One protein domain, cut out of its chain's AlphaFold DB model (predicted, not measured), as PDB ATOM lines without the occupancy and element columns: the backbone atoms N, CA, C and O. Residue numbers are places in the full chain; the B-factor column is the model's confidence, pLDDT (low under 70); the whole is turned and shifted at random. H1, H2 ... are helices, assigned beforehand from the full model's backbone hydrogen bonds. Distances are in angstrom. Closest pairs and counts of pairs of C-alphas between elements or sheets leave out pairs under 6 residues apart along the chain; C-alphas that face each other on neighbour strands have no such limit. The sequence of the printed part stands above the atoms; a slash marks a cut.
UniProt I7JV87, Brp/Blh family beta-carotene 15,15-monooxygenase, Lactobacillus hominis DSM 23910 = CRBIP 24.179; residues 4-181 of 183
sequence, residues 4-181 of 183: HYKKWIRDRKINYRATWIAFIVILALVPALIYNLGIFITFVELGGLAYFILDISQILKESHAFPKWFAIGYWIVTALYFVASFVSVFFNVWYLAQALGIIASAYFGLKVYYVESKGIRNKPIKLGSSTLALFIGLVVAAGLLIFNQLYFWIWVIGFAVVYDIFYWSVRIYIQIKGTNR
ATOM      1  N   HIS A   4      10.188  39.811 -26.994       43.09
ATOM      2  CA  HIS A   4       9.905  38.448 -26.561       43.09
ATOM      3  C   HIS A   4       8.853  38.400 -25.440       43.09
ATOM      4  O   HIS A   4       7.935  37.579 -25.475       43.09
ATOM      5  N   TYR A   5       8.910  39.339 -24.491       42.09
ATOM      6  CA  TYR A   5       7.968  39.443 -23.373       42.09
ATOM      7  C   TYR A   5       6.590  39.947 -23.824       42.09
ATOM      8  O   TYR A   5       5.556  39.414 -23.417       42.09
ATOM      9  N   LYS A   6       6.545  40.923 -24.744       49.34
ATOM     10  CA  LYS A   6       5.283  41.384 -25.358       49.34
ATOM     11  C   LYS A   6       4.612  40.288 -26.188       49.34
ATOM     12  O   LYS A   6       3.385  40.177 -26.172       49.34
ATOM     13  N   LYS A   7       5.396  39.479 -26.909       52.12
ATOM     14  CA  LYS A   7       4.904  38.318 -27.665       52.12
ATOM     15  C   LYS A   7       4.361  37.241 -26.722       52.12
ATOM     16  O   LYS A   7       3.212  36.849 -26.883       52.12
ATOM     17  N   TRP A   8       5.104  36.907 -25.668       48.31
ATOM     18  CA  TRP A   8       4.680  35.952 -24.645       48.31
ATOM     19  C   TRP A   8       3.380  36.362 -23.933       48.31
ATOM     20  O   TRP A   8       2.460  35.555 -23.832       48.31
ATOM     21  N   ILE A   9       3.232  37.628 -23.515       49.91
ATOM     22  CA  ILE A   9       1.988  38.134 -22.898       49.91
ATOM     23  C   ILE A   9       0.801  38.067 -23.865       49.91
ATOM     24  O   ILE A   9      -0.314  37.724 -23.465       49.91
ATOM     25  N   ARG A  10       1.015  38.416 -25.137       50.56
ATOM     26  CA  ARG A  10      -0.028  38.415 -26.172       50.56
ATOM     27  C   ARG A  10      -0.519  37.000 -26.479       50.56
ATOM     28  O   ARG A  10      -1.733  36.802 -26.534       50.56
ATOM     29  N   ASP A  11       0.393  36.039 -26.581       49.19
ATOM     30  CA  ASP A  11       0.064  34.623 -26.776       49.19
ATOM     31  C   ASP A  11      -0.670  34.065 -25.541       49.19
ATOM     32  O   ASP A  11      -1.687  33.380 -25.668       49.19
ATOM     33  N   ARG A  12      -0.271  34.477 -24.326       45.41
ATOM     34  CA  ARG A  12      -0.968  34.129 -23.074       45.41
ATOM     35  C   ARG A  12      -2.381  34.707 -22.986       45.41
ATOM     36  O   ARG A  12      -3.256  34.063 -22.423       45.41
ATOM     37  N   LYS A  13      -2.633  35.893 -23.546       45.47
ATOM     38  CA  LYS A  13      -3.961  36.539 -23.540       45.47
ATOM     39  C   LYS A  13      -4.966  35.814 -24.439       45.47
ATOM     40  O   LYS A  13      -6.150  35.773 -24.112       45.47
ATOM     41  N   ILE A  14      -4.499  35.245 -25.553       49.94
ATOM     42  CA  ILE A  14      -5.304  34.384 -26.434       49.94
ATOM     43  C   ILE A  14      -5.558  33.041 -25.746       49.94
ATOM     44  O   ILE A  14      -6.712  32.623 -25.669       49.94
ATOM     45  N   ASN A  15      -4.522  32.445 -25.142       53.06
ATOM     46  CA  ASN A  15      -4.659  31.220 -24.352       53.06
ATOM     47  C   ASN A  15      -5.655  31.390 -23.201       53.06
ATOM     48  O   ASN A  15      -6.546  30.572 -23.051       53.06
ATOM     49  N   TYR A  16      -5.590  32.491 -22.454       48.84
ATOM     50  CA  TYR A  16      -6.498  32.754 -21.337       48.84
ATOM     51  C   TYR A  16      -7.961  32.871 -21.790       48.84
ATOM     52  O   TYR A  16      -8.849  32.317 -21.150       48.84
ATOM     53  N   ARG A  17      -8.231  33.531 -22.927       51.19
ATOM     54  CA  ARG A  17      -9.588  33.598 -23.502       51.19
ATOM     55  C   ARG A  17     -10.086  32.226 -23.958       51.19
ATOM     56  O   ARG A  17     -11.244  31.909 -23.714       51.19
ATOM     57  N   ALA A  18      -9.222  31.409 -24.560       52.94
ATOM     58  CA  ALA A  18      -9.553  30.035 -24.935       52.94
ATOM     59  C   ALA A  18      -9.804  29.146 -23.701       52.94
ATOM     60  O   ALA A  18     -10.750  28.367 -23.697       52.94
ATOM     61  N   THR A  19      -9.031  29.319 -22.622       52.50
ATOM     62  CA  THR A  19      -9.235  28.618 -21.343       52.50
ATOM     63  C   THR A  19     -10.555  29.012 -20.682       52.50
ATOM     64  O   THR A  19     -11.251  28.142 -20.176       52.50
ATOM     65  N   TRP A  20     -10.947  30.289 -20.723       54.81
ATOM     66  CA  TRP A  20     -12.242  30.733 -20.192       54.81
ATOM     67  C   TRP A  20     -13.428  30.212 -21.003       54.81
ATOM     68  O   TRP A  20     -14.414  29.781 -20.414       54.81
ATOM     69  N   ILE A  21     -13.329  30.202 -22.334       59.84
ATOM     70  CA  ILE A  21     -14.356  29.596 -23.194       59.84
ATOM     71  C   ILE A  21     -14.458  28.095 -22.900       59.84
ATOM     72  O   ILE A  21     -15.556  27.600 -22.671       59.84
ATOM     73  N   ALA A  22     -13.327  27.387 -22.812       59.22
ATOM     74  CA  ALA A  22     -13.298  25.974 -22.442       59.22
ATOM     75  C   ALA A  22     -13.898  25.727 -21.047       59.22
ATOM     76  O   ALA A  22     -14.650  24.778 -20.866       59.22
ATOM     77  N   PHE A  23     -13.630  26.600 -20.076       58.28
ATOM     78  CA  PHE A  23     -14.170  26.499 -18.721       58.28
ATOM     79  C   PHE A  23     -15.690  26.711 -18.672       58.28
ATOM     80  O   PHE A  23     -16.390  25.946 -18.016       58.28
ATOM     81  N   ILE A  24     -16.216  27.696 -19.409       66.06
ATOM     82  CA  ILE A  24     -17.665  27.932 -19.539       66.06
ATOM     83  C   ILE A  24     -18.344  26.741 -20.228       66.06
ATOM     84  O   ILE A  24     -19.409  26.306 -19.796       66.06
ATOM     85  N   VAL A  25     -17.710  26.177 -21.259       63.84
ATOM     86  CA  VAL A  25     -18.199  24.976 -21.949       63.84
ATOM     87  C   VAL A  25     -18.203  23.771 -21.004       63.84
ATOM     88  O   VAL A  25     -19.213  23.084 -20.915       63.84
ATOM     89  N   ILE A  26     -17.139  23.545 -20.228       63.91
ATOM     90  CA  ILE A  26     -17.072  22.462 -19.230       63.91
ATOM     91  C   ILE A  26     -18.147  22.632 -18.145       63.91
ATOM     92  O   ILE A  26     -18.822  21.664 -17.798       63.91
ATOM     93  N   LEU A  27     -18.359  23.855 -17.650       63.50
ATOM     94  CA  LEU A  27     -19.419  24.156 -16.682       63.50
ATOM     95  C   LEU A  27     -20.826  23.912 -17.244       63.50
ATOM     96  O   LEU A  27     -21.706  23.509 -16.490       63.50
ATOM     97  N   ALA A  28     -21.041  24.117 -18.545       64.12
ATOM     98  CA  ALA A  28     -22.301  23.791 -19.215       64.12
ATOM     99  C   ALA A  28     -22.455  22.282 -19.499       64.12
ATOM    100  O   ALA A  28     -23.567  21.756 -19.476       64.12
ATOM    101  N   LEU A  29     -21.344  21.572 -19.725       64.31
ATOM    102  CA  LEU A  29     -21.318  20.144 -20.050       64.31
ATOM    103  C   LEU A  29     -21.671  19.245 -18.860       64.31
ATOM    104  O   LEU A  29     -22.373  18.254 -19.042       64.31
ATOM    105  N   VAL A  30     -21.222  19.570 -17.643       60.41
ATOM    106  CA  VAL A  30     -21.446  18.713 -16.461       60.41
ATOM    107  C   VAL A  30     -22.939  18.571 -16.101       60.41
ATOM    108  O   VAL A  30     -23.395  17.438 -15.943       60.41
ATOM    109  N   PRO A  31     -23.750  19.647 -16.041       60.91
ATOM    110  CA  PRO A  31     -25.196  19.534 -15.838       60.91
ATOM    111  C   PRO A  31     -25.915  18.898 -17.035       60.91
ATOM    112  O   PRO A  31     -26.849  18.119 -16.850       60.91
ATOM    113  N   ALA A  32     -25.469  19.200 -18.260       63.19
ATOM    114  CA  ALA A  32     -26.043  18.628 -19.474       63.19
ATOM    115  C   ALA A  32     -25.886  17.100 -19.519       63.19
ATOM    116  O   ALA A  32     -26.843  16.412 -19.855       63.19
ATOM    117  N   LEU A  33     -24.726  16.567 -19.117       61.72
ATOM    118  CA  LEU A  33     -24.461  15.124 -19.068       61.72
ATOM    119  C   LEU A  33     -25.414  14.389 -18.118       61.72
ATOM    120  O   LEU A  33     -25.864  13.289 -18.427       61.72
ATOM    121  N   ILE A  34     -25.720  15.003 -16.975       66.56
ATOM    122  CA  ILE A  34     -26.583  14.421 -15.940       66.56
ATOM    123  C   ILE A  34     -28.056  14.457 -16.370       66.56
ATOM    124  O   ILE A  34     -28.815  13.551 -16.042       66.56
ATOM    125  N   TYR A  35     -28.465  15.496 -17.103       73.44
ATOM    126  CA  TYR A  35     -29.867  15.719 -17.448       73.44
ATOM    127  C   TYR A  35     -30.273  15.090 -18.787       73.44
ATOM    128  O   TYR A  35     -31.347  14.501 -18.897       73.44
ATOM    129  N   ASN A  36     -29.446  15.236 -19.828       80.38
ATOM    130  CA  ASN A  36     -29.780  14.790 -21.177       80.38
ATOM    131  C   ASN A  36     -28.527  14.622 -22.054       80.38
ATOM    132  O   ASN A  36     -27.879  15.594 -22.448       80.38
ATOM    133  N   LEU A  37     -28.253  13.377 -22.452       77.25
ATOM    134  CA  LEU A  37     -27.109  13.027 -23.296       77.25
ATOM    135  C   LEU A  37     -27.077  13.790 -24.636       77.25
ATOM    136  O   LEU A  37     -26.002  14.154 -25.102       77.25
ATOM    137  N   GLY A  38     -28.228  14.087 -25.245       77.19
ATOM    138  CA  GLY A  38     -28.299  14.856 -26.493       77.19
ATOM    139  C   GLY A  38     -27.884  16.320 -26.319       77.19
ATOM    140  O   GLY A  38     -27.175  16.875 -27.161       77.19
ATOM    141  N   ILE A  39     -28.252  16.933 -25.189       77.56
ATOM    142  CA  ILE A  39     -27.819  18.295 -24.839       77.56
ATOM    143  C   ILE A  39     -26.308  18.306 -24.596       77.56
ATOM    144  O   ILE A  39     -25.610  19.197 -25.076       77.56
ATOM    145  N   PHE A  40     -25.787  17.287 -23.909       81.44
ATOM    146  CA  PHE A  40     -24.349  17.129 -23.713       81.44
ATOM    147  C   PHE A  40     -23.594  17.040 -25.045       81.44
ATOM    148  O   PHE A  40     -22.667  17.818 -25.262       81.44
ATOM    149  N   ILE A  41     -24.026  16.160 -25.957       79.88
ATOM    150  CA  ILE A  41     -23.414  16.005 -27.288       79.88
ATOM    151  C   ILE A  41     -23.411  17.342 -28.041       79.88
ATOM    152  O   ILE A  41     -22.372  17.754 -28.548       79.88
ATOM    153  N   THR A  42     -24.527  18.074 -28.016       82.12
ATOM    154  CA  THR A  42     -24.641  19.400 -28.649       82.12
ATOM    155  C   THR A  42     -23.581  20.380 -28.125       82.12
ATOM    156  O   THR A  42     -22.916  21.065 -28.903       82.12
ATOM    157  N   PHE A  43     -23.381  20.456 -26.804       82.12
ATOM    158  CA  PHE A  43     -22.362  21.337 -26.223       82.12
ATOM    159  C   PHE A  43     -20.936  20.900 -26.573       82.12
ATOM    160  O   PHE A  43     -20.082  21.761 -26.794       82.12
ATOM    161  N   VAL A  44     -20.674  19.589 -26.656       83.00
ATOM    162  CA  VAL A  44     -19.375  19.066 -27.105       83.00
ATOM    163  C   VAL A  44     -19.108  19.499 -28.543       83.00
ATOM    164  O   VAL A  44     -18.027  20.011 -28.838       83.00
ATOM    165  N   GLU A  45     -20.092  19.355 -29.427       85.31
ATOM    166  CA  GLU A  45     -19.965  19.726 -30.834       85.31
ATOM    167  C   GLU A  45     -19.763  21.237 -31.017       85.31
ATOM    168  O   GLU A  45     -18.860  21.652 -31.746       85.31
ATOM    169  N   LEU A  46     -20.515  22.077 -30.295       86.56
ATOM    170  CA  LEU A  46     -20.309  23.533 -30.292       86.56
ATOM    171  C   LEU A  46     -18.922  23.915 -29.767       86.56
ATOM    172  O   LEU A  46     -18.273  24.806 -30.322       86.56
ATOM    173  N   GLY A  47     -18.449  23.234 -28.720       84.62
ATOM    174  CA  GLY A  47     -17.103  23.406 -28.180       84.62
ATOM    175  C   GLY A  47     -16.023  23.052 -29.204       84.62
ATOM    176  O   GLY A  47     -15.086  23.826 -29.399       84.62
ATOM    177  N   GLY A  48     -16.183  21.930 -29.911       85.75
ATOM    178  CA  GLY A  48     -15.294  21.518 -30.999       85.75
ATOM    179  C   GLY A  48     -15.278  22.520 -32.156       85.75
ATOM    180  O   GLY A  48     -14.213  22.891 -32.649       85.75
ATOM    181  N   LEU A  49     -16.448  23.034 -32.537       88.75
ATOM    182  CA  LEU A  49     -16.600  24.013 -33.611       88.75
ATOM    183  C   LEU A  49     -15.910  25.340 -33.247       88.75
ATOM    184  O   LEU A  49     -15.128  25.875 -34.039       88.75
ATOM    185  N   ALA A  50     -16.115  25.830 -32.020       87.06
ATOM    186  CA  ALA A  50     -15.399  26.985 -31.479       87.06
ATOM    187  C   ALA A  50     -13.879  26.760 -31.441       87.06
ATOM    188  O   ALA A  50     -13.116  27.642 -31.843       87.06
ATOM    189  N   TYR A  51     -13.434  25.585 -30.987       87.75
ATOM    190  CA  TYR A  51     -12.019  25.230 -30.927       87.75
ATOM    191  C   TYR A  51     -11.357  25.294 -32.309       87.75
ATOM    192  O   TYR A  51     -10.350  25.988 -32.469       87.75
ATOM    193  N   PHE A  52     -11.946  24.653 -33.325       87.25
ATOM    194  CA  PHE A  52     -11.391  24.670 -34.679       87.25
ATOM    195  C   PHE A  52     -11.330  26.086 -35.258       87.25
ATOM    196  O   PHE A  52     -10.297  26.473 -35.800       87.25
ATOM    197  N   ILE A  53     -12.378  26.899 -35.088       87.25
ATOM    198  CA  ILE A  53     -12.376  28.301 -35.544       87.25
ATOM    199  C   ILE A  53     -11.243  29.100 -34.886       87.25
ATOM    200  O   ILE A  53     -10.561  29.887 -35.558       87.25
ATOM    201  N   LEU A  54     -11.037  28.924 -33.579       86.75
ATOM    202  CA  LEU A  54     -10.009  29.646 -32.835       86.75
ATOM    203  C   LEU A  54      -8.601  29.242 -33.275       86.75
ATOM    204  O   LEU A  54      -7.792  30.133 -33.565       86.75
ATOM    205  N   ASP A  55      -8.336  27.937 -33.377       85.75
ATOM    206  CA  ASP A  55      -7.017  27.418 -33.749       85.75
ATOM    207  C   ASP A  55      -6.677  27.737 -35.214       85.75
ATOM    208  O   ASP A  55      -5.570  28.194 -35.502       85.75
ATOM    209  N   ILE A  56      -7.649  27.651 -36.135       88.06
ATOM    210  CA  ILE A  56      -7.481  28.132 -37.518       88.06
ATOM    211  C   ILE A  56      -7.093  29.614 -37.518       88.06
ATOM    212  O   ILE A  56      -6.133  29.997 -38.191       88.06
ATOM    213  N   SER A  57      -7.781  30.465 -36.745       85.75
ATOM    214  CA  SER A  57      -7.444  31.897 -36.706       85.75
ATOM    215  C   SER A  57      -6.038  32.138 -36.153       85.75
ATOM    216  O   SER A  57      -5.353  33.064 -36.591       85.75
ATOM    217  N   GLN A  58      -5.592  31.320 -35.198       84.06
ATOM    218  CA  GLN A  58      -4.249  31.415 -34.639       84.06
ATOM    219  C   GLN A  58      -3.190  31.015 -35.671       84.06
ATOM    220  O   GLN A  58      -2.260  31.787 -35.904       84.06
ATOM    221  N   ILE A  59      -3.377  29.888 -36.363       82.50
ATOM    222  CA  ILE A  59      -2.490  29.446 -37.447       82.50
ATOM    223  C   ILE A  59      -2.412  30.503 -38.556       82.50
ATOM    224  O   ILE A  59      -1.326  30.828 -39.040       82.50
ATOM    225  N   LEU A  60      -3.550  31.088 -38.939       82.94
ATOM    226  CA  LEU A  60      -3.581  32.147 -39.942       82.94
ATOM    227  C   LEU A  60      -2.840  33.399 -39.462       82.94
ATOM    228  O   LEU A  60      -2.042  33.948 -40.218       82.94
ATOM    229  N   LYS A  61      -3.007  33.824 -38.203       81.06
ATOM    230  CA  LYS A  61      -2.237  34.943 -37.625       81.06
ATOM    231  C   LYS A  61      -0.731  34.674 -37.600       81.06
ATOM    232  O   LYS A  61       0.051  35.599 -37.822       81.06
ATOM    233  N   GLU A  62      -0.319  33.430 -37.361       74.38
ATOM    234  CA  GLU A  62       1.089  33.015 -37.379       74.38
ATOM    235  C   GLU A  62       1.729  33.084 -38.773       74.38
ATOM    236  O   GLU A  62       2.954  33.138 -38.868       74.38
ATOM    237  N   SER A  63       0.943  33.147 -39.852       71.50
ATOM    238  CA  SER A  63       1.470  33.252 -41.221       71.50
ATOM    239  C   SER A  63       2.150  34.592 -41.547       71.50
ATOM    240  O   SER A  63       2.633  34.771 -42.661       71.50
ATOM    241  N   HIS A  64       2.181  35.552 -40.609       65.06
ATOM    242  CA  HIS A  64       2.718  36.923 -40.743       65.06
ATOM    243  C   HIS A  64       2.158  37.767 -41.905       65.06
ATOM    244  O   HIS A  64       2.373  38.974 -41.947       65.06
ATOM    245  N   ALA A  65       1.361  37.169 -42.783       61.56
ATOM    246  CA  ALA A  65       0.720  37.769 -43.935       61.56
ATOM    247  C   ALA A  65      -0.805  37.764 -43.774       61.56
ATOM    248  O   ALA A  65      -1.503  37.697 -44.770       61.56
ATOM    249  N   PHE A  66      -1.338  37.806 -42.548       69.50
ATOM    250  CA  PHE A  66      -2.778  37.896 -42.281       69.50
ATOM    251  C   PHE A  66      -3.202  39.372 -42.190       69.50
ATOM    252  O   PHE A  66      -3.105  39.966 -41.108       69.50
ATOM    253  N   PRO A  67      -3.611  40.022 -43.300       79.38
ATOM    254  CA  PRO A  67      -3.956  41.433 -43.272       79.38
ATOM    255  C   PRO A  67      -5.230  41.660 -42.452       79.38
ATOM    256  O   PRO A  67      -6.127  40.818 -42.404       79.38
ATOM    257  N   LYS A  68      -5.333  42.839 -41.827       80.06
ATOM    258  CA  LYS A  68      -6.459  43.193 -40.945       80.06
ATOM    259  C   LYS A  68      -7.828  43.041 -41.622       80.06
ATOM    260  O   LYS A  68      -8.765  42.596 -40.973       80.06
ATOM    261  N   TRP A  69      -7.943  43.377 -42.908       79.56
ATOM    262  CA  TRP A  69      -9.204  43.261 -43.647       79.56
ATOM    263  C   TRP A  69      -9.638  41.797 -43.826       79.56
ATOM    264  O   TRP A  69     -10.806  41.473 -43.628       79.56
ATOM    265  N   PHE A  70      -8.692  40.893 -44.102       81.69
ATOM    266  CA  PHE A  70      -8.966  39.461 -44.228       81.69
ATOM    267  C   PHE A  70      -9.318  38.851 -42.867       81.69
ATOM    268  O   PHE A  70     -10.205  38.009 -42.776       81.69
ATOM    269  N   ALA A  71      -8.693  39.338 -41.789       82.06
ATOM    270  CA  ALA A  71      -9.058  38.968 -40.424       82.06
ATOM    271  C   ALA A  71     -10.519  39.293 -40.097       82.06
ATOM    272  O   ALA A  71     -11.215  38.457 -39.526       82.06
ATOM    273  N   ILE A  72     -10.980  40.491 -40.464       83.69
ATOM    274  CA  ILE A  72     -12.369  40.914 -40.257       83.69
ATOM    275  C   ILE A  72     -13.315  40.014 -41.058       83.69
ATOM    276  O   ILE A  72     -14.260  39.479 -40.486       83.69
ATOM    277  N   GLY A  73     -13.022  39.785 -42.343       86.06
ATOM    278  CA  GLY A  73     -13.822  38.896 -43.191       86.06
ATOM    279  C   GLY A  73     -13.921  37.477 -42.626       86.06
ATOM    280  O   GLY A  73     -15.019  36.938 -42.505       86.06
ATOM    281  N   TYR A  74     -12.798  36.904 -42.187       86.62
ATOM    282  CA  TYR A  74     -12.763  35.600 -41.526       86.62
ATOM    283  C   TYR A  74     -13.656  35.557 -40.279       86.62
ATOM    284  O   TYR A  74     -14.460  34.638 -40.133       86.62
ATOM    285  N   TRP A  75     -13.560  36.550 -39.388       86.44
ATOM    286  CA  TRP A  75     -14.387  36.593 -38.179       86.44
ATOM    287  C   TRP A  75     -15.878  36.731 -38.477       86.44
ATOM    288  O   TRP A  75     -16.678  36.079 -37.818       86.44
ATOM    289  N   ILE A  76     -16.254  37.524 -39.482       88.00
ATOM    290  CA  ILE A  76     -17.654  37.646 -39.908       88.00
ATOM    291  C   ILE A  76     -18.169  36.300 -40.430       88.00
ATOM    292  O   ILE A  76     -19.198  35.818 -39.964       88.00
ATOM    293  N   VAL A  77     -17.439  35.663 -41.352       90.12
ATOM    294  CA  VAL A  77     -17.854  34.383 -41.954       90.12
ATOM    295  C   VAL A  77     -17.952  33.284 -40.899       90.12
ATOM    296  O   VAL A  77     -18.943  32.562 -40.851       90.12
ATOM    297  N   THR A  78     -16.958  33.172 -40.021       88.25
ATOM    298  CA  THR A  78     -16.952  32.162 -38.952       88.25
ATOM    299  C   THR A  78     -18.007  32.421 -37.881       88.25
ATOM    300  O   THR A  78     -18.586  31.463 -37.378       88.25
ATOM    301  N   ALA A  79     -18.321  33.681 -37.562       86.56
ATOM    302  CA  ALA A  79     -19.423  34.014 -36.662       86.56
ATOM    303  C   ALA A  79     -20.780  33.631 -37.269       86.56
ATOM    304  O   ALA A  79     -21.586  32.993 -36.596       86.56
ATOM    305  N   LEU A  80     -21.008  33.952 -38.548       91.31
ATOM    306  CA  LEU A  80     -22.209  33.524 -39.270       91.31
ATOM    307  C   LEU A  80     -22.316  31.997 -39.307       91.31
ATOM    308  O   LEU A  80     -23.379  31.454 -39.024       91.31
ATOM    309  N   TYR A  81     -21.209  31.308 -39.585       91.56
ATOM    310  CA  TYR A  81     -21.146  29.850 -39.580       91.56
ATOM    311  C   TYR A  81     -21.481  29.258 -38.206       91.56
ATOM    312  O   TYR A  81     -22.287  28.335 -38.115       91.56
ATOM    313  N   PHE A  82     -20.911  29.810 -37.131       89.19
ATOM    314  CA  PHE A  82     -21.167  29.369 -35.760       89.19
ATOM    315  C   PHE A  82     -22.640  29.550 -35.378       89.19
ATOM    316  O   PHE A  82     -23.267  28.618 -34.879       89.19
ATOM    317  N   VAL A  83     -23.215  30.724 -35.660       88.38
ATOM    318  CA  VAL A  83     -24.626  31.017 -35.372       88.38
ATOM    319  C   VAL A  83     -25.550  30.118 -36.192       88.38
ATOM    320  O   VAL A  83     -26.472  29.538 -35.629       88.38
ATOM    321  N   ALA A  84     -25.292  29.943 -37.491       90.50
ATOM    322  CA  ALA A  84     -26.081  29.051 -38.338       90.50
ATOM    323  C   ALA A  84     -26.015  27.596 -37.850       90.50
ATOM    324  O   ALA A  84     -27.044  26.928 -37.766       90.50
ATOM    325  N   SER A  85     -24.826  27.133 -37.453       90.19
ATOM    326  CA  SER A  85     -24.627  25.792 -36.888       90.19
ATOM    327  C   SER A  85     -25.404  25.623 -35.581       90.19
ATOM    328  O   SER A  85     -26.101  24.630 -35.411       90.19
ATOM    329  N   PHE A  86     -25.368  26.619 -34.692       86.19
ATOM    330  CA  PHE A  86     -26.145  26.610 -33.453       86.19
ATOM    331  C   PHE A  86     -27.657  26.593 -33.709       86.19
ATOM    332  O   PHE A  86     -28.373  25.779 -33.134       86.19
ATOM    333  N   VAL A  87     -28.148  27.448 -34.611       87.94
ATOM    334  CA  VAL A  87     -29.570  27.500 -34.984       87.94
ATOM    335  C   VAL A  87     -30.026  26.181 -35.622       87.94
ATOM    336  O   VAL A  87     -31.152  25.746 -35.390       87.94
ATOM    337  N   SER A  88     -29.156  25.501 -36.374       86.88
ATOM    338  CA  SER A  88     -29.489  24.231 -37.029       86.88
ATOM    339  C   SER A  88     -29.853  23.104 -36.052       86.88
ATOM    340  O   SER A  88     -30.689  22.264 -36.387       86.88
ATOM    341  N   VAL A  89     -29.317  23.139 -34.824       83.75
ATOM    342  CA  VAL A  89     -29.594  22.154 -33.761       83.75
ATOM    343  C   VAL A  89     -31.086  22.067 -33.446       83.75
ATOM    344  O   VAL A  89     -31.598  20.979 -33.201       83.75
ATOM    345  N   PHE A  90     -31.796  23.199 -33.482       83.75
ATOM    346  CA  PHE A  90     -33.231  23.252 -33.182       83.75
ATOM    347  C   PHE A  90     -34.091  22.566 -34.249       83.75
ATOM    348  O   PHE A  90     -35.230  22.203 -33.969       83.75
ATOM    349  N   PHE A  91     -33.553  22.374 -35.455       86.56
ATOM    350  CA  PHE A  91     -34.220  21.641 -36.529       86.56
ATOM    351  C   PHE A  91     -33.796  20.176 -36.544       86.56
ATOM    352  O   PHE A  91     -34.636  19.289 -36.686       86.56
ATOM    353  N   ASN A  92     -32.490  19.918 -36.430       84.69
ATOM    354  CA  ASN A  92     -31.932  18.575 -36.379       84.69
ATOM    355  C   ASN A  92     -30.513  18.600 -35.789       84.69
ATOM    356  O   ASN A  92     -29.622  19.252 -36.331       84.69
ATOM    357  N   VAL A  93     -30.284  17.817 -34.732       81.12
ATOM    358  CA  VAL A  93     -28.965  17.669 -34.089       81.12
ATOM    359  C   VAL A  93     -27.892  17.208 -35.086       81.12
ATOM    360  O   VAL A  93     -26.758  17.675 -35.026       81.12
ATOM    361  N   TRP A  94     -28.246  16.381 -36.076       87.00
ATOM    362  CA  TRP A  94     -27.304  15.904 -37.094       87.00
ATOM    363  C   TRP A  94     -26.696  17.024 -37.948       87.00
ATOM    364  O   TRP A  94     -25.602  16.846 -38.484       87.00
ATOM    365  N   TYR A  95     -27.355  18.181 -38.074       90.50
ATOM    366  CA  TYR A  95     -26.798  19.315 -38.815       90.50
ATOM    367  C   TYR A  95     -25.606  19.952 -38.105       90.50
ATOM    368  O   TYR A  95     -24.662  20.379 -38.773       90.50
ATOM    369  N   LEU A  96     -25.591  19.952 -36.771       90.38
ATOM    370  CA  LEU A  96     -24.438  20.435 -36.021       90.38
ATOM    371  C   LEU A  96     -23.242  19.493 -36.189       90.38
ATOM    372  O   LEU A  96     -22.133  19.961 -36.450       90.38
ATOM    373  N   ALA A  97     -23.479  18.181 -36.165       90.75
ATOM    374  CA  ALA A  97     -22.459  17.177 -36.455       90.75
ATOM    375  C   ALA A  97     -21.872  17.346 -37.873       90.75
ATOM    376  O   ALA A  97     -20.656  17.296 -38.068       90.75
ATOM    377  N   GLN A  98     -22.719  17.601 -38.876       94.12
ATOM    378  CA  GLN A  98     -22.280  17.872 -40.250       94.12
ATOM    379  C   GLN A  98     -21.459  19.164 -40.344       94.12
ATOM    380  O   GLN A  98     -20.392  19.175 -40.961       94.12
ATOM    381  N   ALA A  99     -21.908  20.238 -39.690       93.56
ATOM    382  CA  ALA A  99     -21.161  21.488 -39.625       93.56
ATOM    383  C   ALA A  99     -19.797  21.293 -38.940       93.56
ATOM    384  O   ALA A  99     -18.777  21.813 -39.404       93.56
ATOM    385  N   LEU A 100     -19.744  20.496 -37.875       92.88
ATOM    386  CA  LEU A 100     -18.493  20.137 -37.223       92.88
ATOM    387  C   LEU A 100     -17.572  19.356 -38.173       92.88
ATOM    388  O   LEU A 100     -16.392  19.679 -38.275       92.88
ATOM    389  N   GLY A 101     -18.097  18.376 -38.911       93.56
ATOM    390  CA  GLY A 101     -17.312  17.587 -39.865       93.56
ATOM    391  C   GLY A 101     -16.740  18.417 -41.020       93.56
ATOM    392  O   GLY A 101     -15.576  18.244 -41.391       93.56
ATOM    393  N   ILE A 102     -17.506  19.378 -41.549       95.44
ATOM    394  CA  ILE A 102     -17.039  20.291 -42.604       95.44
ATOM    395  C   ILE A 102     -15.859  21.133 -42.109       95.44
ATOM    396  O   ILE A 102     -14.808  21.176 -42.757       95.44
ATOM    397  N   ILE A 103     -16.001  21.785 -40.949       93.75
ATOM    398  CA  ILE A 103     -14.920  22.620 -40.412       93.75
ATOM    399  C   ILE A 103     -13.725  21.767 -39.962       93.75
ATOM    400  O   ILE A 103     -12.587  22.201 -40.124       93.75
ATOM    401  N   ALA A 104     -13.953  20.543 -39.470       92.69
ATOM    402  CA  ALA A 104     -12.895  19.602 -39.113       92.69
ATOM    403  C   ALA A 104     -12.041  19.233 -40.335       92.69
ATOM    404  O   ALA A 104     -10.816  19.272 -40.260       92.69
ATOM    405  N   SER A 105     -12.658  18.963 -41.489       94.25
ATOM    406  CA  SER A 105     -11.931  18.700 -42.741       94.25
ATOM    407  C   SER A 105     -11.055  19.890 -43.159       94.25
ATOM    408  O   SER A 105      -9.878  19.726 -43.486       94.25
ATOM    409  N   ALA A 106     -11.591  21.111 -43.077       93.06
ATOM    410  CA  ALA A 106     -10.819  22.333 -43.310       93.06
ATOM    411  C   ALA A 106      -9.626  22.451 -42.350       93.06
ATOM    412  O   ALA A 106      -8.494  22.723 -42.758       93.06
ATOM    413  N   TYR A 107      -9.892  22.216 -41.066       92.19
ATOM    414  CA  TYR A 107      -8.918  22.265 -39.990       92.19
ATOM    415  C   TYR A 107      -7.776  21.265 -40.202       92.19
ATOM    416  O   TYR A 107      -6.610  21.660 -40.137       92.19
ATOM    417  N   PHE A 108      -8.081  20.003 -40.516       92.69
ATOM    418  CA  PHE A 108      -7.066  18.978 -40.762       92.69
ATOM    419  C   PHE A 108      -6.202  19.319 -41.975       92.69
ATOM    420  O   PHE A 108      -4.977  19.253 -41.879       92.69
ATOM    421  N   GLY A 109      -6.799  19.794 -43.074       90.06
ATOM    422  CA  GLY A 109      -6.044  20.268 -44.239       90.06
ATOM    423  C   GLY A 109      -5.051  21.376 -43.884       90.06
ATOM    424  O   GLY A 109      -3.875  21.317 -44.255       90.06
ATOM    425  N   LEU A 110      -5.488  22.357 -43.090       90.75
ATOM    426  CA  LEU A 110      -4.611  23.424 -42.615       90.75
ATOM    427  C   LEU A 110      -3.514  22.908 -41.675       90.75
ATOM    428  O   LEU A 110      -2.362  23.339 -41.781       90.75
ATOM    429  N   LYS A 111      -3.843  21.998 -40.754       88.75
ATOM    430  CA  LYS A 111      -2.883  21.430 -39.802       88.75
ATOM    431  C   LYS A 111      -1.818  20.578 -40.482       88.75
ATOM    432  O   LYS A 111      -0.658  20.684 -40.094       88.75
ATOM    433  N   VAL A 112      -2.162  19.797 -41.508       88.69
ATOM    434  CA  VAL A 112      -1.168  19.071 -42.319       88.69
ATOM    435  C   VAL A 112      -0.154  20.059 -42.897       88.69
ATOM    436  O   VAL A 112       1.047  19.906 -42.678       88.69
ATOM    437  N   TYR A 113      -0.631  21.131 -43.539       89.25
ATOM    438  CA  TYR A 113       0.243  22.167 -44.094       89.25
ATOM    439  C   TYR A 113       1.091  22.870 -43.021       89.25
ATOM    440  O   TYR A 113       2.271  23.160 -43.241       89.25
ATOM    441  N   TYR A 114       0.511  23.130 -41.845       86.94
ATOM    442  CA  TYR A 114       1.206  23.726 -40.705       86.94
ATOM    443  C   TYR A 114       2.368  22.851 -40.223       86.94
ATOM    444  O   TYR A 114       3.502  23.326 -40.109       86.94
ATOM    445  N   VAL A 115       2.081  21.577 -39.952       85.25
ATOM    446  CA  VAL A 115       3.042  20.595 -39.436       85.25
ATOM    447  C   VAL A 115       4.139  20.332 -40.463       85.25
ATOM    448  O   VAL A 115       5.313  20.301 -40.105       85.25
ATOM    449  N   GLU A 116       3.798  20.236 -41.747       85.44
ATOM    450  CA  GLU A 116       4.791  20.104 -42.812       85.44
ATOM    451  C   GLU A 116       5.697  21.344 -42.899       85.44
ATOM    452  O   GLU A 116       6.925  21.228 -42.936       85.44
ATOM    453  N   SER A 117       5.107  22.543 -42.907       82.69
ATOM    454  CA  SER A 117       5.853  23.791 -43.090       82.69
ATOM    455  C   SER A 117       6.781  24.080 -41.919       82.69
ATOM    456  O   SER A 117       7.964  24.333 -42.141       82.69
ATOM    457  N   LYS A 118       6.282  24.020 -40.680       79.94
ATOM    458  CA  LYS A 118       7.087  24.309 -39.486       79.94
ATOM    459  C   LYS A 118       7.913  23.118 -39.013       79.94
ATOM    460  O   LYS A 118       9.059  23.307 -38.628       79.94
ATOM    461  N   GLY A 119       7.345  21.917 -39.031       74.00
ATOM    462  CA  GLY A 119       7.991  20.722 -38.493       74.00
ATOM    463  C   GLY A 119       9.048  20.143 -39.428       74.00
ATOM    464  O   GLY A 119      10.183  19.923 -39.017       74.00
ATOM    465  N   ILE A 120       8.692  19.916 -40.696       80.69
ATOM    466  CA  ILE A 120       9.581  19.239 -41.654       80.69
ATOM    467  C   ILE A 120      10.453  20.249 -42.401       80.69
ATOM    468  O   ILE A 120      11.676  20.114 -42.451       80.69
ATOM    469  N   ARG A 121       9.826  21.263 -43.008       81.06
ATOM    470  CA  ARG A 121      10.502  22.188 -43.931       81.06
ATOM    471  C   ARG A 121      11.135  23.393 -43.235       81.06
ATOM    472  O   ARG A 121      11.926  24.082 -43.873       81.06
ATOM    473  N   ASN A 122      10.786  23.657 -41.972       81.12
ATOM    474  CA  ASN A 122      11.178  24.841 -41.202       81.12
ATOM    475  C   ASN A 122      11.014  26.165 -41.984       81.12
ATOM    476  O   ASN A 122      11.884  27.035 -41.980       81.12
ATOM    477  N   LYS A 123       9.908  26.293 -42.725       81.50
ATOM    478  CA  LYS A 123       9.569  27.470 -43.535       81.50
ATOM    479  C   LYS A 123       8.446  28.272 -42.876       81.50
ATOM    480  O   LYS A 123       7.562  27.682 -42.250       81.50
ATOM    481  N   PRO A 124       8.434  29.607 -43.050       79.94
ATOM    482  CA  PRO A 124       7.307  30.416 -42.618       79.94
ATOM    483  C   PRO A 124       6.041  30.000 -43.372       79.94
ATOM    484  O   PRO A 124       6.073  29.686 -44.566       79.94
ATOM    485  N   ILE A 125       4.923  30.005 -42.654       82.62
ATOM    486  CA  ILE A 125       3.605  29.657 -43.182       82.62
ATOM    487  C   ILE A 125       3.166  30.777 -44.122       82.62
ATOM    488  O   ILE A 125       3.194  31.945 -43.744       82.62
ATOM    489  N   LYS A 126       2.754  30.433 -45.343       85.69
ATOM    490  CA  LYS A 126       2.252  31.414 -46.313       85.69
ATOM    491  C   LYS A 126       0.732  31.474 -46.258       85.69
ATOM    492  O   LYS A 126       0.087  30.434 -46.374       85.69
ATOM    493  N   LEU A 127       0.169  32.686 -46.192       81.50
ATOM    494  CA  LEU A 127      -1.285  32.889 -46.168       81.50
ATOM    495  C   LEU A 127      -1.979  32.170 -47.330       81.50
ATOM    496  O   LEU A 127      -2.901  31.405 -47.094       81.50
ATOM    497  N   GLY A 128      -1.508  32.365 -48.567       84.56
ATOM    498  CA  GLY A 128      -2.158  31.789 -49.748       84.56
ATOM    499  C   GLY A 128      -2.267  30.263 -49.691       84.56
ATOM    500  O   GLY A 128      -3.331  29.712 -49.955       84.56
ATOM    501  N   SER A 129      -1.201  29.578 -49.271       85.75
ATOM    502  CA  SER A 129      -1.207  28.120 -49.115       85.75
ATOM    503  C   SER A 129      -2.100  27.664 -47.957       85.75
ATOM    504  O   SER A 129      -2.819  26.683 -48.106       85.75
ATOM    505  N   SER A 130      -2.118  28.395 -46.838       85.12
ATOM    506  CA  SER A 130      -3.033  28.122 -45.722       85.12
ATOM    507  C   SER A 130      -4.500  28.290 -46.114       85.12
ATOM    508  O   SER A 130      -5.326  27.437 -45.800       85.12
ATOM    509  N   THR A 131      -4.835  29.373 -46.816       85.69
ATOM    510  CA  THR A 131      -6.195  29.637 -47.297       85.69
ATOM    511  C   THR A 131      -6.629  28.586 -48.310       85.69
ATOM    512  O   THR A 131      -7.757  28.109 -48.241       85.69
ATOM    513  N   LEU A 132      -5.732  28.176 -49.208       88.75
ATOM    514  CA  LEU A 132      -6.005  27.124 -50.181       88.75
ATOM    515  C   LEU A 132      -6.229  25.765 -49.501       88.75
ATOM    516  O   LEU A 132      -7.182  25.074 -49.843       88.75
ATOM    517  N   ALA A 133      -5.423  25.413 -48.495       88.88
ATOM    518  CA  ALA A 133      -5.609  24.186 -47.719       88.88
ATOM    519  C   ALA A 133      -6.962  24.159 -46.982       88.88
ATOM    520  O   ALA A 133      -7.673  23.155 -47.038       88.88
ATOM    521  N   LEU A 134      -7.352  25.278 -46.358       89.94
ATOM    522  CA  LEU A 134      -8.677  25.439 -45.748       89.94
ATOM    523  C   LEU A 134      -9.796  25.273 -46.778       89.94
ATOM    524  O   LEU A 134     -10.755  24.544 -46.538       89.94
ATOM    525  N   PHE A 135      -9.672  25.951 -47.920       90.62
ATOM    526  CA  PHE A 135     -10.700  25.959 -48.952       90.62
ATOM    527  C   PHE A 135     -10.904  24.571 -49.562       90.62
ATOM    528  O   PHE A 135     -12.042  24.136 -49.695       90.62
ATOM    529  N   ILE A 136      -9.824  23.841 -49.854       92.50
ATOM    530  CA  ILE A 136      -9.911  22.461 -50.349       92.50
ATOM    531  C   ILE A 136     -10.621  21.574 -49.324       92.50
ATOM    532  O   ILE A 136     -11.565  20.874 -49.683       92.50
ATOM    533  N   GLY A 137     -10.218  21.633 -48.050       90.50
ATOM    534  CA  GLY A 137     -10.843  20.831 -46.998       90.50
ATOM    535  C   GLY A 137     -12.338  21.121 -46.834       90.50
ATOM    536  O   GLY A 137     -13.119  20.178 -46.696       90.50
ATOM    537  N   LEU A 138     -12.740  22.397 -46.914       92.56
ATOM    538  CA  LEU A 138     -14.147  22.819 -46.881       92.56
ATOM    539  C   LEU A 138     -14.927  22.320 -48.096       92.56
ATOM    540  O   LEU A 138     -15.977  21.705 -47.934       92.56
ATOM    541  N   VAL A 139     -14.431  22.592 -49.307       94.19
ATOM    542  CA  VAL A 139     -15.144  22.292 -50.557       94.19
ATOM    543  C   VAL A 139     -15.304  20.791 -50.750       94.19
ATOM    544  O   VAL A 139     -16.389  20.346 -51.115       94.19
ATOM    545  N   VAL A 140     -14.265  20.003 -50.459       94.25
ATOM    546  CA  VAL A 140     -14.339  18.539 -50.551       94.25
ATOM    547  C   VAL A 140     -15.370  17.995 -49.566       94.25
ATOM    548  O   VAL A 140     -16.235  17.219 -49.963       94.25
ATOM    549  N   ALA A 141     -15.343  18.435 -48.305       94.62
ATOM    550  CA  ALA A 141     -16.292  17.960 -47.302       94.62
ATOM    551  C   ALA A 141     -17.736  18.383 -47.615       94.62
ATOM    552  O   ALA A 141     -18.639  17.553 -47.569       94.62
ATOM    553  N   ALA A 142     -17.959  19.646 -47.987       93.44
ATOM    554  CA  ALA A 142     -19.283  20.131 -48.368       93.44
ATOM    555  C   ALA A 142     -19.818  19.408 -49.617       93.44
ATOM    556  O   ALA A 142     -20.975  18.997 -49.645       93.44
ATOM    557  N   GLY A 143     -18.965  19.195 -50.625       95.38
ATOM    558  CA  GLY A 143     -19.319  18.447 -51.831       95.38
ATOM    559  C   GLY A 143     -19.685  16.995 -51.528       95.38
ATOM    560  O   GLY A 143     -20.706  16.509 -52.008       95.38
ATOM    561  N   LEU A 144     -18.905  16.320 -50.678       95.06
ATOM    562  CA  LEU A 144     -19.209  14.957 -50.241       95.06
ATOM    563  C   LEU A 144     -20.501  14.885 -49.435       95.06
ATOM    564  O   LEU A 144     -21.255  13.937 -49.618       95.06
ATOM    565  N   LEU A 145     -20.794  15.880 -48.595       94.31
ATOM    566  CA  LEU A 145     -22.041  15.918 -47.834       94.31
ATOM    567  C   LEU A 145     -23.267  16.000 -48.751       94.31
ATOM    568  O   LEU A 145     -24.245  15.292 -48.521       94.31
ATOM    569  N   ILE A 146     -23.199  16.839 -49.791       94.38
ATOM    570  CA  ILE A 146     -24.266  16.981 -50.792       94.38
ATOM    571  C   ILE A 146     -24.400  15.699 -51.622       94.38
ATOM    572  O   ILE A 146     -25.511  15.279 -51.935       94.38
ATOM    573  N   PHE A 147     -23.275  15.079 -51.981       93.94
ATOM    574  CA  PHE A 147     -23.259  13.885 -52.816       93.94
ATOM    575  C   PHE A 147     -23.755  12.640 -52.071       93.94
ATOM    576  O   PHE A 147     -24.633  11.932 -52.559       93.94
ATOM    577  N   ASN A 148     -23.180  12.346 -50.901       94.62
ATOM    578  CA  ASN A 148     -23.541  11.187 -50.095       94.62
ATOM    579  C   ASN A 148     -23.053  11.319 -48.640       94.62
ATOM    580  O   ASN A 148     -21.850  11.373 -48.369       94.62
ATOM    581  N   GLN A 149     -23.985  11.243 -47.685       91.94
ATOM    582  CA  GLN A 149     -23.674  11.342 -46.255       91.94
ATOM    583  C   GLN A 149     -22.686  10.276 -45.763       91.94
ATOM    584  O   GLN A 149     -21.838  10.574 -44.923       91.94
ATOM    585  N   LEU A 150     -22.747   9.046 -46.280       92.62
ATOM    586  CA  LEU A 150     -21.821   7.987 -45.877       92.62
ATOM    587  C   LEU A 150     -20.386   8.324 -46.299       92.62
ATOM    588  O   LEU A 150     -19.463   8.205 -45.495       92.62
ATOM    589  N   TYR A 151     -20.193   8.794 -47.535       93.62
ATOM    590  CA  TYR A 151     -18.867   9.183 -48.023       93.62
ATOM    591  C   TYR A 151     -18.320  10.414 -47.311       93.62
ATOM    592  O   TYR A 151     -17.121  10.471 -47.047       93.62
ATOM    593  N   PHE A 152     -19.185  11.357 -46.937       95.88
ATOM    594  CA  PHE A 152     -18.803  12.462 -46.066       95.88
ATOM    595  C   PHE A 152     -18.217  11.963 -44.741       95.88
ATOM    596  O   PHE A 152     -17.110  12.354 -44.379       95.88
ATOM    597  N   TRP A 153     -18.905  11.060 -44.040       94.94
ATOM    598  CA  TRP A 153     -18.417  10.564 -42.751       94.94
ATOM    599  C   TRP A 153     -17.149   9.721 -42.876       94.94
ATOM    600  O   TRP A 153     -16.227   9.897 -42.078       94.94
ATOM    601  N   ILE A 154     -17.059   8.870 -43.903       94.81
ATOM    602  CA  ILE A 154     -15.833   8.116 -44.211       94.81
ATOM    603  C   ILE A 154     -14.664   9.078 -44.445       94.81
ATOM    604  O   ILE A 154     -13.575   8.852 -43.921       94.81
ATOM    605  N   TRP A 155     -14.886  10.167 -45.185       93.62
ATOM    606  CA  TRP A 155     -13.870  11.187 -45.422       93.62
ATOM    607  C   TRP A 155     -13.446  11.898 -44.138       93.62
ATOM    608  O   TRP A 155     -12.256  11.975 -43.858       93.62
ATOM    609  N   VAL A 156     -14.396  12.392 -43.338       93.00
ATOM    610  CA  VAL A 156     -14.105  13.133 -42.098       93.00
ATOM    611  C   VAL A 156     -13.306  12.269 -41.121       93.00
ATOM    612  O   VAL A 156     -12.265  12.700 -40.623       93.00
ATOM    613  N   ILE A 157     -13.761  11.036 -40.877       92.56
ATOM    614  CA  ILE A 157     -13.105  10.100 -39.953       92.56
ATOM    615  C   ILE A 157     -11.759   9.649 -40.524       92.56
ATOM    616  O   ILE A 157     -10.747   9.693 -39.826       92.56
ATOM    617  N   GLY A 158     -11.724   9.258 -41.799       91.50
ATOM    618  CA  GLY A 158     -10.498   8.830 -42.465       91.50
ATOM    619  C   GLY A 158      -9.434   9.924 -42.460       91.50
ATOM    620  O   GLY A 158      -8.278   9.657 -42.139       91.50
ATOM    621  N   PHE A 159      -9.820  11.172 -42.732       91.62
ATOM    622  CA  PHE A 159      -8.888  12.291 -42.736       91.62
ATOM    623  C   PHE A 159      -8.362  12.606 -41.332       91.62
ATOM    624  O   PHE A 159      -7.166  12.854 -41.183       91.62
ATOM    625  N   ALA A 160      -9.208  12.518 -40.300       89.88
ATOM    626  CA  ALA A 160      -8.780  12.662 -38.911       89.88
ATOM    627  C   ALA A 160      -7.730  11.607 -38.523       89.88
ATOM    628  O   ALA A 160      -6.689  11.951 -37.966       89.88
ATOM    629  N   VAL A 161      -7.967  10.336 -38.871       90.75
ATOM    630  CA  VAL A 161      -7.038   9.228 -38.590       90.75
ATOM    631  C   VAL A 161      -5.718   9.411 -39.339       90.75
ATOM    632  O   VAL A 161      -4.647   9.310 -38.743       90.75
ATOM    633  N   VAL A 162      -5.775   9.723 -40.636       91.81
ATOM    634  CA  VAL A 162      -4.574   9.963 -41.451       91.81
ATOM    635  C   VAL A 162      -3.773  11.143 -40.906       91.81
ATOM    636  O   VAL A 162      -2.548  11.063 -40.813       91.81
ATOM    637  N   TYR A 163      -4.451  12.225 -40.517       88.94
ATOM    638  CA  TYR A 163      -3.806  13.372 -39.894       88.94
ATOM    639  C   TYR A 163      -3.113  12.993 -38.582       88.94
ATOM    640  O   TYR A 163      -1.969  13.395 -38.377       88.94
ATOM    641  N   ASP A 164      -3.765  12.222 -37.712       87.12
ATOM    642  CA  ASP A 164      -3.191  11.847 -36.419       87.12
ATOM    643  C   ASP A 164      -1.932  10.983 -36.597       87.12
ATOM    644  O   ASP A 164      -0.875  11.286 -36.038       87.12
ATOM    645  N   ILE A 165      -1.984   9.988 -37.492       88.75
ATOM    646  CA  ILE A 165      -0.817   9.171 -37.865       88.75
ATOM    647  C   ILE A 165       0.317  10.055 -38.397       88.75
ATOM    648  O   ILE A 165       1.476   9.905 -37.993       88.75
ATOM    649  N   PHE A 166       0.001  10.998 -39.290       87.25
ATOM    650  CA  PHE A 166       0.980  11.931 -39.843       87.25
ATOM    651  C   PHE A 166       1.608  12.813 -38.755       87.25
ATOM    652  O   PHE A 166       2.832  12.936 -38.690       87.25
ATOM    653  N   TYR A 167       0.791  13.391 -37.873       83.62
ATOM    654  CA  TYR A 167       1.240  14.243 -36.776       83.62
ATOM    655  C   TYR A 167       2.220  13.508 -35.855       83.62
ATOM    656  O   TYR A 167       3.315  14.013 -35.588       83.62
ATOM    657  N   TRP A 168       1.865  12.298 -35.418       82.94
ATOM    658  CA  TRP A 168       2.731  11.476 -34.574       82.94
ATOM    659  C   TRP A 168       4.026  11.083 -35.281       82.94
ATOM    660  O   TRP A 168       5.100  11.195 -34.688       82.94
ATOM    661  N   SER A 169       3.951  10.716 -36.561       85.00
ATOM    662  CA  SER A 169       5.131  10.381 -37.365       85.00
ATOM    663  C   SER A 169       6.116  11.552 -37.447       85.00
ATOM    664  O   SER A 169       7.313  11.386 -37.211       85.00
ATOM    665  N   VAL A 170       5.620  12.765 -37.718       80.50
ATOM    666  CA  VAL A 170       6.455  13.975 -37.775       80.50
ATOM    667  C   VAL A 170       7.027  14.321 -36.403       80.50
ATOM    668  O   VAL A 170       8.197  14.691 -36.304       80.50
ATOM    669  N   ARG A 171       6.240  14.177 -35.332       78.50
ATOM    670  CA  ARG A 171       6.705  14.426 -33.963       78.50
ATOM    671  C   ARG A 171       7.873  13.513 -33.591       78.50
ATOM    672  O   ARG A 171       8.886  14.012 -33.105       78.50
ATOM    673  N   ILE A 172       7.751  12.213 -33.861       82.00
ATOM    674  CA  ILE A 172       8.809  11.227 -33.612       82.00
ATOM    675  C   ILE A 172      10.047  11.551 -34.456       82.00
ATOM    676  O   ILE A 172      11.156  11.585 -33.928       82.00
ATOM    677  N   TYR A 173       9.872  11.874 -35.743       82.94
ATOM    678  CA  TYR A 173      10.981  12.268 -36.619       82.94
ATOM    679  C   TYR A 173      11.762  13.475 -36.073       82.94
ATOM    680  O   TYR A 173      12.993  13.457 -36.038       82.94
ATOM    681  N   ILE A 174      11.058  14.518 -35.622       76.56
ATOM    682  CA  ILE A 174      11.683  15.715 -35.045       76.56
ATOM    683  C   ILE A 174      12.393  15.379 -33.733       76.56
ATOM    684  O   ILE A 174      13.493  15.878 -33.514       76.56
ATOM    685  N   GLN A 175      11.804  14.533 -32.880       77.94
ATOM    686  CA  GLN A 175      12.435  14.092 -31.634       77.94
ATOM    687  C   GLN A 175      13.744  13.348 -31.910       77.94
ATOM    688  O   GLN A 175      14.778  13.763 -31.403       77.94
ATOM    689  N   ILE A 176      13.735  12.345 -32.794       76.50
ATOM    690  CA  ILE A 176      14.937  11.577 -33.164       76.50
ATOM    691  C   ILE A 176      16.014  12.493 -33.763       76.50
ATOM    692  O   ILE A 176      17.186  12.422 -33.397       76.50
ATOM    693  N   LYS A 177      15.628  13.393 -34.674       68.56
ATOM    694  CA  LYS A 177      16.565  14.328 -35.312       68.56
ATOM    695  C   LYS A 177      17.101  15.388 -34.345       68.56
ATOM    696  O   LYS A 177      18.221  15.856 -34.531       68.56
ATOM    697  N   GLY A 178      16.305  15.785 -33.352       59.50
ATOM    698  CA  GLY A 178      16.704  16.688 -32.276       59.50
ATOM    699  C   GLY A 178      17.702  16.035 -31.323       59.50
ATOM    700  O   GLY A 178      18.709  16.654 -31.003       59.50
ATOM    701  N   THR A 179      17.482  14.770 -30.958       53.69
ATOM    702  CA  THR A 179      18.410  13.984 -30.127       53.69
ATOM    703  C   THR A 179      19.747  13.728 -30.835       53.69
ATOM    704  O   THR A 179      20.791  13.792 -30.204       53.69
ATOM    705  N   ASN A 180      19.755  13.555 -32.162       48.94
ATOM    706  CA  ASN A 180      20.990  13.385 -32.949       48.94
ATOM    707  C   ASN A 180      21.803  14.679 -33.181       48.94
ATOM    708  O   ASN A 180      22.779  14.650 -33.930       48.94
ATOM    709  N   ARG A 181      21.403  15.825 -32.611       43.03
ATOM    710  CA  ARG A 181      22.173  17.086 -32.662       43.03
ATOM    711  C   ARG A 181      22.977  17.370 -31.392       43.03
ATOM    712  O   ARG A 181      23.669  18.381 -31.349       43.03
TER     713      ARG A 181
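This is residues 4 to 181 of the 183 residues of the protein "Brp/Blh family beta-carotene 15,15-monooxygenase" of Lactobacillus hominis DSM 23910 = CRBIP 24.179 (UniProt I7JV87). Five helices, H2 to H6, form an up-and-down bundle, each running against the one before it, with H4 in the middle, H2 and H3 on one side of it and H5 and H6 on the other. The long helix H1 packs on the outside of H2, and residues 4 to 10 and 175 to 181 stick out. The printed part has 178 residues with six named helices, H1 to H6 in order, and no named strand; its class is all helix. It is compact, with a radius of gyration of the C-alphas of 17.7 A and spans of 54 by 40 by 37 A.

Find C-alpha 4 at (9.905, 38.448, -26.561); from there H1 runs 46.7 A to residue 35. Next come H2, residues 37 to 62, 37.3 A; H3, residues 68 to 88; and H4, residues 93 to 120, 39.3 A, from C-alpha 93 at (-28.965, 17.669, -34.089). H5 is residues 127 to 147, and H6, residues 149 to 179, runs 45.1 A to C-alpha 179 at (18.410, 13.984, -30.127).

Start at H4, the hub, which touches four helices. Its closest C-alphas to H5 are Ala 106 and Gly 137, 4.0 A; to H6, Gly 101 and Val 156, 5.9 A; to H2, Leu 49 and Leu 100, 5.6 A. H3 touches H4 with residues 85 to 88 alone, closest at C-alphas 85 and 96, 5.4 A. H1 touches H2 with residues 18 to 33 alone, a hairpin at a shallow tilt of 11 degrees; C-alphas 32 and 40 are closest, 4.8 A. H1 and H4 are apart. In H2, H3, H5 and H6 every O i to N i+4 pair is within hydrogen-bond range; in H1 26 of 28 are, in H4 23 of 24.

C-alphas 91 and 181 are farthest apart, 56.7 A. The printed part has no cut and no long link. Look for pLDDT under 70 at residues 4 to 34, 64 to 66 and 177 to 181.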